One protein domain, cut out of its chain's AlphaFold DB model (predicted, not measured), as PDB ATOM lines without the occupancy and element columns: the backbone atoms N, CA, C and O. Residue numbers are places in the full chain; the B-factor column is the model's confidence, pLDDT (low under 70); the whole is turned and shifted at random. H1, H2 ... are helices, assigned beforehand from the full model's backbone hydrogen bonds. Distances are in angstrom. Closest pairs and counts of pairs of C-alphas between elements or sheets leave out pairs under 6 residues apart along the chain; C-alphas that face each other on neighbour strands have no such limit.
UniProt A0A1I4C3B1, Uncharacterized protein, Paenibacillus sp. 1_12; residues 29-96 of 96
ATOM      1  N   ASN A  29      35.449  51.740  -8.464       85.88
ATOM      2  CA  ASN A  29      34.522  51.754  -9.605       85.88
ATOM      3  C   ASN A  29      34.577  50.466 -10.444       85.88
ATOM      4  O   ASN A  29      33.564  50.029 -10.985       85.88
ATOM      5  N   GLN A  30      35.756  49.847 -10.555       89.06
ATOM      6  CA  GLN A  30      35.923  48.576 -11.263       89.06
ATOM      7  C   GLN A  30      35.182  47.428 -10.565       89.06
ATOM      8  O   GLN A  30      34.519  46.642 -11.235       89.06
ATOM      9  N   ILE A  31      35.247  47.358  -9.232       88.44
ATOM     10  CA  ILE A  31      34.542  46.348  -8.436       88.44
ATOM     11  C   ILE A  31      33.033  46.581  -8.492       88.44
ATOM     12  O   ILE A  31      32.285  45.638  -8.728       88.44
ATOM     13  N   GLU A  32      32.576  47.830  -8.380       88.69
ATOM     14  CA  GLU A  32      31.151  48.143  -8.525       88.69
ATOM     15  C   GLU A  32      30.601  47.741  -9.902       88.69
ATOM     16  O   GLU A  32      29.499  47.198 -10.000       88.69
ATOM     17  N   LEU A  33      31.367  47.969 -10.974       92.50
ATOM     18  CA  LEU A  33      30.972  47.580 -12.327       92.50
ATOM     19  C   LEU A  33      30.896  46.056 -12.490       92.50
ATOM     20  O   LEU A  33      29.961  45.555 -13.118       92.50
ATOM     21  N   LEU A  34      31.848  45.323 -11.910       93.19
ATOM     22  CA  LEU A  34      31.828  43.861 -11.900       93.19
ATOM     23  C   LEU A  34      30.627  43.325 -11.113       93.19
ATOM     24  O   LEU A  34      29.909  42.481 -11.643       93.19
ATOM     25  N   ASN A  35      30.344  43.882  -9.932       89.88
ATOM     26  CA  ASN A  35      29.186  43.500  -9.119       89.88
ATOM     27  C   ASN A  35      27.874  43.707  -9.885       89.88
ATOM     28  O   ASN A  35      27.065  42.791  -9.984       89.88
ATOM     29  N   ARG A  36      27.689  44.870 -10.525       93.25
ATOM     30  CA  ARG A  36      26.490  45.133 -11.344       93.25
ATOM     31  C   ARG A  36      26.359  44.167 -12.517       93.25
ATOM     32  O   ARG A  36      25.254  43.744 -12.849       93.25
ATOM     33  N   LYS A  37      27.476  43.820 -13.164       95.62
ATOM     34  CA  LYS A  37      27.475  42.845 -14.260       95.62
ATOM     35  C   LYS A  37      27.081  41.455 -13.758       95.62
ATOM     36  O   LYS A  37      26.279  40.790 -14.408       95.62
ATOM     37  N   GLN A  38      27.610  41.039 -12.612       93.56
ATOM     38  CA  GLN A  38      27.297  39.762 -11.974       93.56
ATOM     39  C   GLN A  38      25.826  39.691 -11.544       93.56
ATOM     40  O   GLN A  38      25.147  38.724 -11.878       93.56
ATOM     41  N   GLU A  39      25.289  40.746 -10.925       92.31
ATOM     42  CA  GLU A  39      23.858  40.854 -10.601       92.31
ATOM     43  C   GLU A  39      22.966  40.765 -11.848       92.31
ATOM     44  O   GLU A  39      21.925  40.105 -11.831       92.31
ATOM     45  N   GLY A  40      23.367  41.421 -12.941       95.88
ATOM     46  CA  GLY A  40      22.657  41.351 -14.217       95.88
ATOM     47  C   GLY A  40      22.622  39.931 -14.788       95.88
ATOM     48  O   GLY A  40      21.558  39.460 -15.185       95.88
ATOM     49  N   LEU A  41      23.760  39.232 -14.766       95.94
ATOM     50  CA  LEU A  41      23.853  37.836 -15.201       95.94
ATOM     51  C   LEU A  41      23.004  36.913 -14.325       95.94
ATOM     52  O   LEU A  41      22.284  36.077 -14.859       95.94
ATOM     53  N   MET A  42      23.015  37.097 -13.003       94.12
ATOM     54  CA  MET A  42      22.194  36.292 -12.093       94.12
ATOM     55  C   MET A  42      20.695  36.448 -12.361       94.12
ATOM     56  O   MET A  42      19.976  35.452 -12.400       94.12
ATOM     57  N   LYS A  43      20.231  37.675 -12.629       94.12
ATOM     58  CA  LYS A  43      18.834  37.932 -13.023       94.12
ATOM     59  C   LYS A  43      18.462  37.294 -14.358       94.12
ATOM     60  O   LYS A  43      17.323  36.874 -14.537       94.12
ATOM     61  N   GLN A  44      19.393  37.244 -15.307       96.00
ATOM     62  CA  GLN A  44      19.155  36.567 -16.579       96.00
ATOM     63  C   GLN A  44      19.076  35.047 -16.371       96.00
ATOM     64  O   GLN A  44      18.120  34.409 -16.803       96.00
ATOM     65  N   LEU A  45      20.031  34.482 -15.628       94.94
ATOM     66  CA  LEU A  45      20.107  33.048 -15.353       94.94
ATOM     67  C   LEU A  45      18.897  32.537 -14.563       94.94
ATOM     68  O   LEU A  45      18.451  31.422 -14.822       94.94
ATOM     69  N   SER A  46      18.300  33.349 -13.682       93.69
ATOM     70  CA  SER A  46      17.066  32.966 -12.977       93.69
ATOM     71  C   SER A  46      15.861  32.752 -13.901       93.69
ATOM     72  O   SER A  46      14.897  32.117 -13.493       93.69
ATOM     73  N   GLY A  47      15.882  33.306 -15.119       94.00
ATOM     74  CA  GLY A  47      14.829  33.103 -16.120       94.00
ATOM     75  C   GLY A  47      15.124  31.995 -17.135       94.00
ATOM     76  O   GLY A  47      14.214  31.568 -17.840       94.00
ATOM     77  N   GLU A  48      16.377  31.545 -17.232       96.19
ATOM     78  CA  GLU A  48      16.825  30.551 -18.220       96.19
ATOM     79  C   GLU A  48      17.040  29.158 -17.614       96.19
ATOM     80  O   GLU A  48      16.908  28.149 -18.307       96.19
ATOM     81  N   LEU A  49      17.385  29.093 -16.327       96.44
ATOM     82  CA  LEU A  49      17.673  27.849 -15.622       96.44
ATOM     83  C   LEU A  49      16.422  27.267 -14.962       96.44
ATOM     84  O   LEU A  49      15.518  27.985 -14.545       96.44
ATOM     85  N   THR A  50      16.405  25.943 -14.804       96.94
ATOM     86  CA  THR A  50      15.448  25.300 -13.890       96.94
ATOM     87  C   THR A  50      15.767  25.674 -12.443       96.94
ATOM     88  O   THR A  50      16.929  25.927 -12.116       96.94
ATOM     89  N   ASP A  51      14.778  25.614 -11.549       95.12
ATOM     90  CA  ASP A  51      14.960  25.939 -10.124       95.12
ATOM     91  C   ASP A  51      16.132  25.176  -9.487       95.12
ATOM     92  O   ASP A  51      16.935  25.751  -8.759       95.12
ATOM     93  N   SER A  52      16.293  23.888  -9.812       97.19
ATOM     94  CA  SER A  52      17.404  23.073  -9.302       97.19
ATOM     95  C   SER A  52      18.768  23.549  -9.813       97.19
ATOM     96  O   SER A  52      19.729  23.588  -9.046       97.19
ATOM     97  N   GLN A  53      18.869  23.930 -11.090       97.12
ATOM     98  CA  GLN A  53      20.107  24.470 -11.664       97.12
ATOM     99  C   GLN A  53      20.434  25.851 -11.102       97.12
ATOM    100  O   GLN A  53      21.592  26.127 -10.794       97.12
ATOM    101  N   TYR A  54      19.419  26.698 -10.940       95.50
ATOM    102  CA  TYR A  54      19.576  28.008 -10.330       95.50
ATOM    103  C   TYR A  54      20.037  27.887  -8.874       95.50
ATOM    104  O   TYR A  54      20.947  28.599  -8.458       95.50
ATOM    105  N   GLN A  55      19.505  26.919  -8.125       95.62
ATOM    106  CA  GLN A  55      19.920  26.695  -6.743       95.62
ATOM    107  C   GLN A  55      21.362  26.193  -6.625       95.62
ATOM    108  O   GLN A  55      22.113  26.708  -5.801       95.62
ATOM    109  N   MET A  56      21.789  25.276  -7.498       97.38
ATOM    110  CA  MET A  56      23.201  24.873  -7.572       97.38
ATOM    111  C   MET A  56      24.121  26.051  -7.918       97.38
ATOM    112  O   MET A  56      25.232  26.142  -7.398       97.38
ATOM    113  N   LEU A  57      23.671  26.961  -8.788       95.69
ATOM    114  CA  LEU A  57      24.425  28.165  -9.122       95.69
ATOM    115  C   LEU A  57      24.548  29.113  -7.921       95.69
ATOM    116  O   LEU A  57      25.625  29.660  -7.710       95.69
ATOM    117  N   LEU A  58      23.485  29.287  -7.129       94.38
ATOM    118  CA  LEU A  58      23.529  30.093  -5.904       94.38
ATOM    119  C   LEU A  58      24.466  29.496  -4.851       94.38
ATOM    120  O   LEU A  58      25.245  30.231  -4.250       94.38
ATOM    121  N   GLU A  59      24.442  28.176  -4.664       97.44
ATOM    122  CA  GLU A  59      25.388  27.499  -3.768       97.44
ATOM    123  C   GLU A  59      26.833  27.678  -4.248       97.44
ATOM    124  O   GLU A  59      27.723  28.007  -3.463       97.44
ATOM    125  N   TRP A  60      27.085  27.518  -5.551       96.19
ATOM    126  CA  TRP A  60      28.399  27.795  -6.138       96.19
ATOM    127  C   TRP A  60      28.827  29.262  -5.945       96.19
ATOM    128  O   TRP A  60      29.992  29.520  -5.625       96.19
ATOM    129  N   ASP A  61      27.867  30.180  -6.088       94.38
ATOM    130  CA  ASP A  61      27.837  31.581  -5.645       94.38
ATOM    131  C   ASP A  61      28.540  31.806  -4.305       94.38
ATOM    132  O   ASP A  61      29.635  32.368  -4.161       94.38
ATOM    133  N   GLU A  62      27.866  31.261  -3.303       95.81
ATOM    134  CA  GLU A  62      28.197  31.374  -1.898       95.81
ATOM    135  C   GLU A  62      29.550  30.737  -1.576       95.81
ATOM    136  O   GLU A  62      30.398  31.381  -0.951       95.81
ATOM    137  N   TYR A  63      29.817  29.521  -2.066       97.50
ATOM    138  CA  TYR A  63      31.103  28.857  -1.846       97.50
ATOM    139  C   TYR A  63      32.268  29.603  -2.500       97.50
ATOM    140  O   TYR A  63      33.356  29.672  -1.919       97.50
ATOM    141  N   SER A  64      32.061  30.191  -3.679       94.56
ATOM    142  CA  SER A  64      33.086  30.994  -4.353       94.56
ATOM    143  C   SER A  64      33.393  32.272  -3.573       94.56
ATOM    144  O   SER A  64      34.564  32.613  -3.381       94.56
ATOM    145  N   ASN A  65      32.363  32.946  -3.061       92.81
ATOM    146  CA  ASN A  65      32.512  34.138  -2.228       92.81
ATOM    147  C   ASN A  65      33.191  33.826  -0.890       92.81
ATOM    148  O   ASN A  65      34.130  34.525  -0.498       92.81
ATOM    149  N   PHE A  66      32.781  32.746  -0.225       95.94
ATOM    150  CA  PHE A  66      33.391  32.296   1.021       95.94
ATOM    151  C   PHE A  66      34.864  31.919   0.828       95.94
ATOM    152  O   PHE A  66      35.722  32.391   1.576       95.94
ATOM    153  N   ARG A  67      35.191  31.148  -0.220       97.38
ATOM    154  CA  ARG A  67      36.584  30.806  -0.549       97.38
ATOM    155  C   ARG A  67      37.428  32.062  -0.766       97.38
ATOM    156  O   ARG A  67      38.483  32.188  -0.153       97.38
ATOM    157  N   ASN A  68      36.943  33.011  -1.570       92.56
ATOM    158  CA  ASN A  68      37.641  34.276  -1.815       92.56
ATOM    159  C   ASN A  68      37.872  35.077  -0.519       92.56
ATOM    160  O   ASN A  68      38.896  35.750  -0.387       92.56
ATOM    161  N   ALA A  69      36.933  35.046   0.431       91.00
ATOM    162  CA  ALA A  69      37.099  35.704   1.727       91.00
ATOM    163  C   ALA A  69      38.219  35.050   2.553       91.00
ATOM    164  O   ALA A  69      39.105  35.755   3.038       91.00
ATOM    165  N   VAL A  70      38.233  33.716   2.632       93.56
ATOM    166  CA  VAL A  70      39.278  32.949   3.332       93.56
ATOM    167  C   VAL A  70      40.656  33.170   2.698       93.56
ATOM    168  O   VAL A  70      41.634  33.393   3.408       93.56
ATOM    169  N   GLU A  71      40.750  33.168   1.367       95.19
ATOM    170  CA  GLU A  71      42.001  33.443   0.647       95.19
ATOM    171  C   GLU A  71      42.540  34.847   0.957       95.19
ATOM    172  O   GLU A  71      43.737  35.016   1.196       95.19
ATOM    173  N   LYS A  72      41.666  35.863   1.008       91.25
ATOM    174  CA  LYS A  72      42.048  37.236   1.379       91.25
ATOM    175  C   LYS A  72      42.539  37.333   2.818       91.25
ATOM    176  O   LYS A  72      43.545  37.999   3.060       91.25
ATOM    177  N   GLU A  73      41.860  36.678   3.754       89.94
ATOM    178  CA  GLU A  73      42.284  36.635   5.155       89.94
ATOM    179  C   GLU A  73      43.657  35.963   5.293       89.94
ATOM    180  O   GLU A  73      44.556  36.500   5.944       89.94
ATOM    181  N   TRP A  74      43.863  34.839   4.605       92.62
ATOM    182  CA  TRP A  74      45.153  34.159   4.589       92.62
ATOM    183  C   TRP A  74      46.266  35.043   4.008       92.62
ATOM    184  O   TRP A  74      47.329  35.164   4.619       92.62
ATOM    185  N   MET A  75      46.017  35.717   2.877       90.75
ATOM    186  CA  MET A  75      46.977  36.651   2.274       90.75
ATOM    187  C   MET A  75      47.317  37.820   3.205       90.75
ATOM    188  O   MET A  75      48.476  38.226   3.278       90.75
ATOM    189  N   TYR A  76      46.339  38.348   3.943       89.88
ATOM    190  CA  TYR A  76      46.574  39.391   4.941       89.88
ATOM    191  C   TYR A  76      47.494  38.910   6.069       89.88
ATOM    192  O   TYR A  76      48.463  39.596   6.410       89.88
ATOM    193  N   LEU A  77      47.240  37.718   6.618       88.69
ATOM    194  CA  LEU A  77      48.080  37.137   7.667       88.69
ATOM    195  C   LEU A  77      49.504  36.861   7.167       88.69
ATOM    196  O   LEU A  77      50.469  37.166   7.873       88.69
ATOM    197  N   ALA A  78      49.641  36.332   5.948       88.00
ATOM    198  CA  ALA A  78      50.934  36.098   5.311       88.00
ATOM    199  C   ALA A  78      51.704  37.414   5.106       88.00
ATOM    200  O   ALA A  78      52.816  37.556   5.609       88.00
ATOM    201  N   GLY A  79      51.079  38.417   4.482       88.75
ATOM    202  CA  GLY A  79      51.708  39.717   4.239       88.75
ATOM    203  C   GLY A  79      52.086  40.458   5.524       88.75
ATOM    204  O   GLY A  79      53.133  41.102   5.588       88.75
ATOM    205  N   THR A  80      51.281  40.322   6.581       87.69
ATOM    206  CA  THR A  80      51.600  40.869   7.908       87.69
ATOM    207  C   THR A  80      52.857  40.222   8.487       87.69
ATOM    208  O   THR A  80      53.748  40.918   8.979       87.69
ATOM    209  N   LYS A  81      52.957  38.890   8.406       86.81
ATOM    210  CA  LYS A  81      54.138  38.154   8.863       86.81
ATOM    211  C   LYS A  81      55.386  38.573   8.081       86.81
ATOM    212  O   LYS A  81      56.395  38.909   8.702       86.81
ATOM    213  N   ASP A  82      55.294  38.619   6.756       89.25
ATOM    214  CA  ASP A  82      56.403  38.998   5.878       89.25
ATOM    215  C   ASP A  82      56.883  40.430   6.167       89.25
ATOM    216  O   ASP A  82      58.081  40.675   6.322       89.25
ATOM    217  N   GLY A  83      55.953  41.378   6.331       88.00
ATOM    218  CA  GLY A  83      56.271  42.762   6.685       88.00
ATOM    219  C   GLY A  83      57.031  42.876   8.009       88.00
ATOM    220  O   GLY A  83      58.008  43.620   8.107       88.00
ATOM    221  N   MET A  84      56.646  42.092   9.018       87.19
ATOM    222  CA  MET A  84      57.352  42.066  10.302       87.19
ATOM    223  C   MET A  84      58.748  41.458  10.208       87.19
ATOM    224  O   MET A  84      59.676  41.955  10.852       87.19
ATOM    225  N   GLU A  85      58.925  40.410   9.406       87.19
ATOM    226  CA  GLU A  85      60.246  39.831   9.159       87.19
ATOM    227  C   GLU A  85      61.180  40.834   8.465       87.19
ATOM    228  O   GLU A  85      62.351  40.939   8.838       87.19
ATOM    229  N   ILE A  86      60.662  41.622   7.518       89.69
ATOM    230  CA  ILE A  86      61.410  42.704   6.863       89.69
ATOM    231  C   ILE A  86      61.809  43.780   7.877       89.69
ATOM    232  O   ILE A  86      62.981  44.151   7.940       89.69
ATOM    233  N   LEU A  87      60.873  44.255   8.707       89.56
ATOM    234  CA  LEU A  87      61.158  45.272   9.726       89.56
ATOM    235  C   LEU A  87      62.215  44.806  10.730       89.56
ATOM    236  O   LEU A  87      63.096  45.582  11.098       89.56
ATOM    237  N   LYS A  88      62.153  43.538  11.151       87.38
ATOM    238  CA  LYS A  88      63.166  42.949  12.029       87.38
ATOM    239  C   LYS A  88      64.548  42.988  11.376       87.38
ATOM    240  O   LYS A  88      65.475  43.512  11.978       87.38
ATOM    241  N   LYS A  89      64.666  42.513  10.130       88.38
ATOM    242  CA  LYS A  89      65.936  42.524   9.385       88.38
ATOM    243  C   LYS A  89      66.481  43.938   9.173       88.38
ATOM    244  O   LYS A  89      67.681  44.141   9.298       88.38
ATOM    245  N   LEU A  90      65.613  44.909   8.878       89.75
ATOM    246  CA  LEU A  90      66.009  46.315   8.746       89.75
ATOM    247  C   LEU A  90      66.537  46.877  10.067       89.75
ATOM    248  O   LEU A  90      67.555  47.561  10.075       89.75
ATOM    249  N   LYS A  91      65.866  46.582  11.185       90.00
ATOM    250  CA  LYS A  91      66.317  47.011  12.510       90.00
ATOM    251  C   LYS A  91      67.681  46.413  12.853       90.00
ATOM    252  O   LYS A  91      68.536  47.150  13.326       90.00
ATOM    253  N   ASP A  92      67.857  45.117  12.614       88.75
ATOM    254  CA  ASP A  92      69.119  44.420  12.867       88.75
ATOM    255  C   ASP A  92      70.247  45.049  12.021       88.75
ATOM    256  O   ASP A  92      71.269  45.432  12.573       88.75
ATOM    257  N   PHE A  93      70.007  45.311  10.728       87.88
ATOM    258  CA  PHE A  93      70.968  45.982   9.838       87.88
ATOM    259  C   PHE A  93      71.358  47.405  10.274       87.88
ATOM    260  O   PHE A  93      72.487  47.816  10.056       87.88
ATOM    261  N   MET A  94      70.436  48.187  10.844       82.12
ATOM    262  CA  MET A  94      70.728  49.562  11.287       82.12
ATOM    263  C   MET A  94      71.456  49.640  12.637       82.12
ATOM    264  O   MET A  94      71.853  50.735  13.038       82.12
ATOM    265  N   MET A  95      71.525  48.535  13.386       75.44
ATOM    266  CA  MET A  95      72.197  48.470  14.690       75.44
ATOM    267  C   MET A  95      73.589  47.819  14.617       75.44
ATOM    268  O   MET A  95      74.281  47.818  15.636       75.44
ATOM    269  N   ASP A  96      73.977  47.317  13.441       59.22
ATOM    270  CA  ASP A  96      75.341  46.914  13.073       59.22
ATOM    271  C   ASP A  96      76.121  48.103  12.473       59.22
ATOM    272  O   ASP A  96      77.350  48.183  12.709       59.22
TER     273      ASP A  96
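This is residues 29 to 96 of the 96 residues of an uncharacterized protein of Paenibacillus sp. 1_12 (UniProt A0A1I4C3B1). Two helices meet near one end in a narrow V with unequal arms, where the short H1 runs in to a tight turn and the much longer H2 runs back out, far past the level at which H1 begins. The free part of H2 makes most of the length. The printed part has 68 residues, with two named helices, H1 then H2, and no named strand; the class is all helix. It is extended, with a radius of gyration of the C-alphas of 21.1 A and spans of 69 by 26 by 8 A.

H1, residues 29 to 48, runs 28.9 A from C-alpha 29 at (34.522, 51.754, -9.605). H2, residues 51 to 95, runs 66.3 A from C-alpha 51 at (14.960, 25.939, -10.124) to C-alpha 95 at (72.197, 48.470, 14.690).

H1 and H2 are close but not clearly touching; their closest C-alphas, those of Ser 46 and Tyr 54, are 6.2 A apart. They run opposite ways at a shallow tilt of 21 degrees. In H2 every O i to N i+4 pair is within hydrogen-bond range; in H1, 15 of 16 are.

The C-alphas of Thr 50 and Asp 96, the two farthest apart, are 69.1 A apart. Residues 29 to 41 and 62 to 96 stand free. The printed part has no cut, and residue 96 alone is under pLDDT 70.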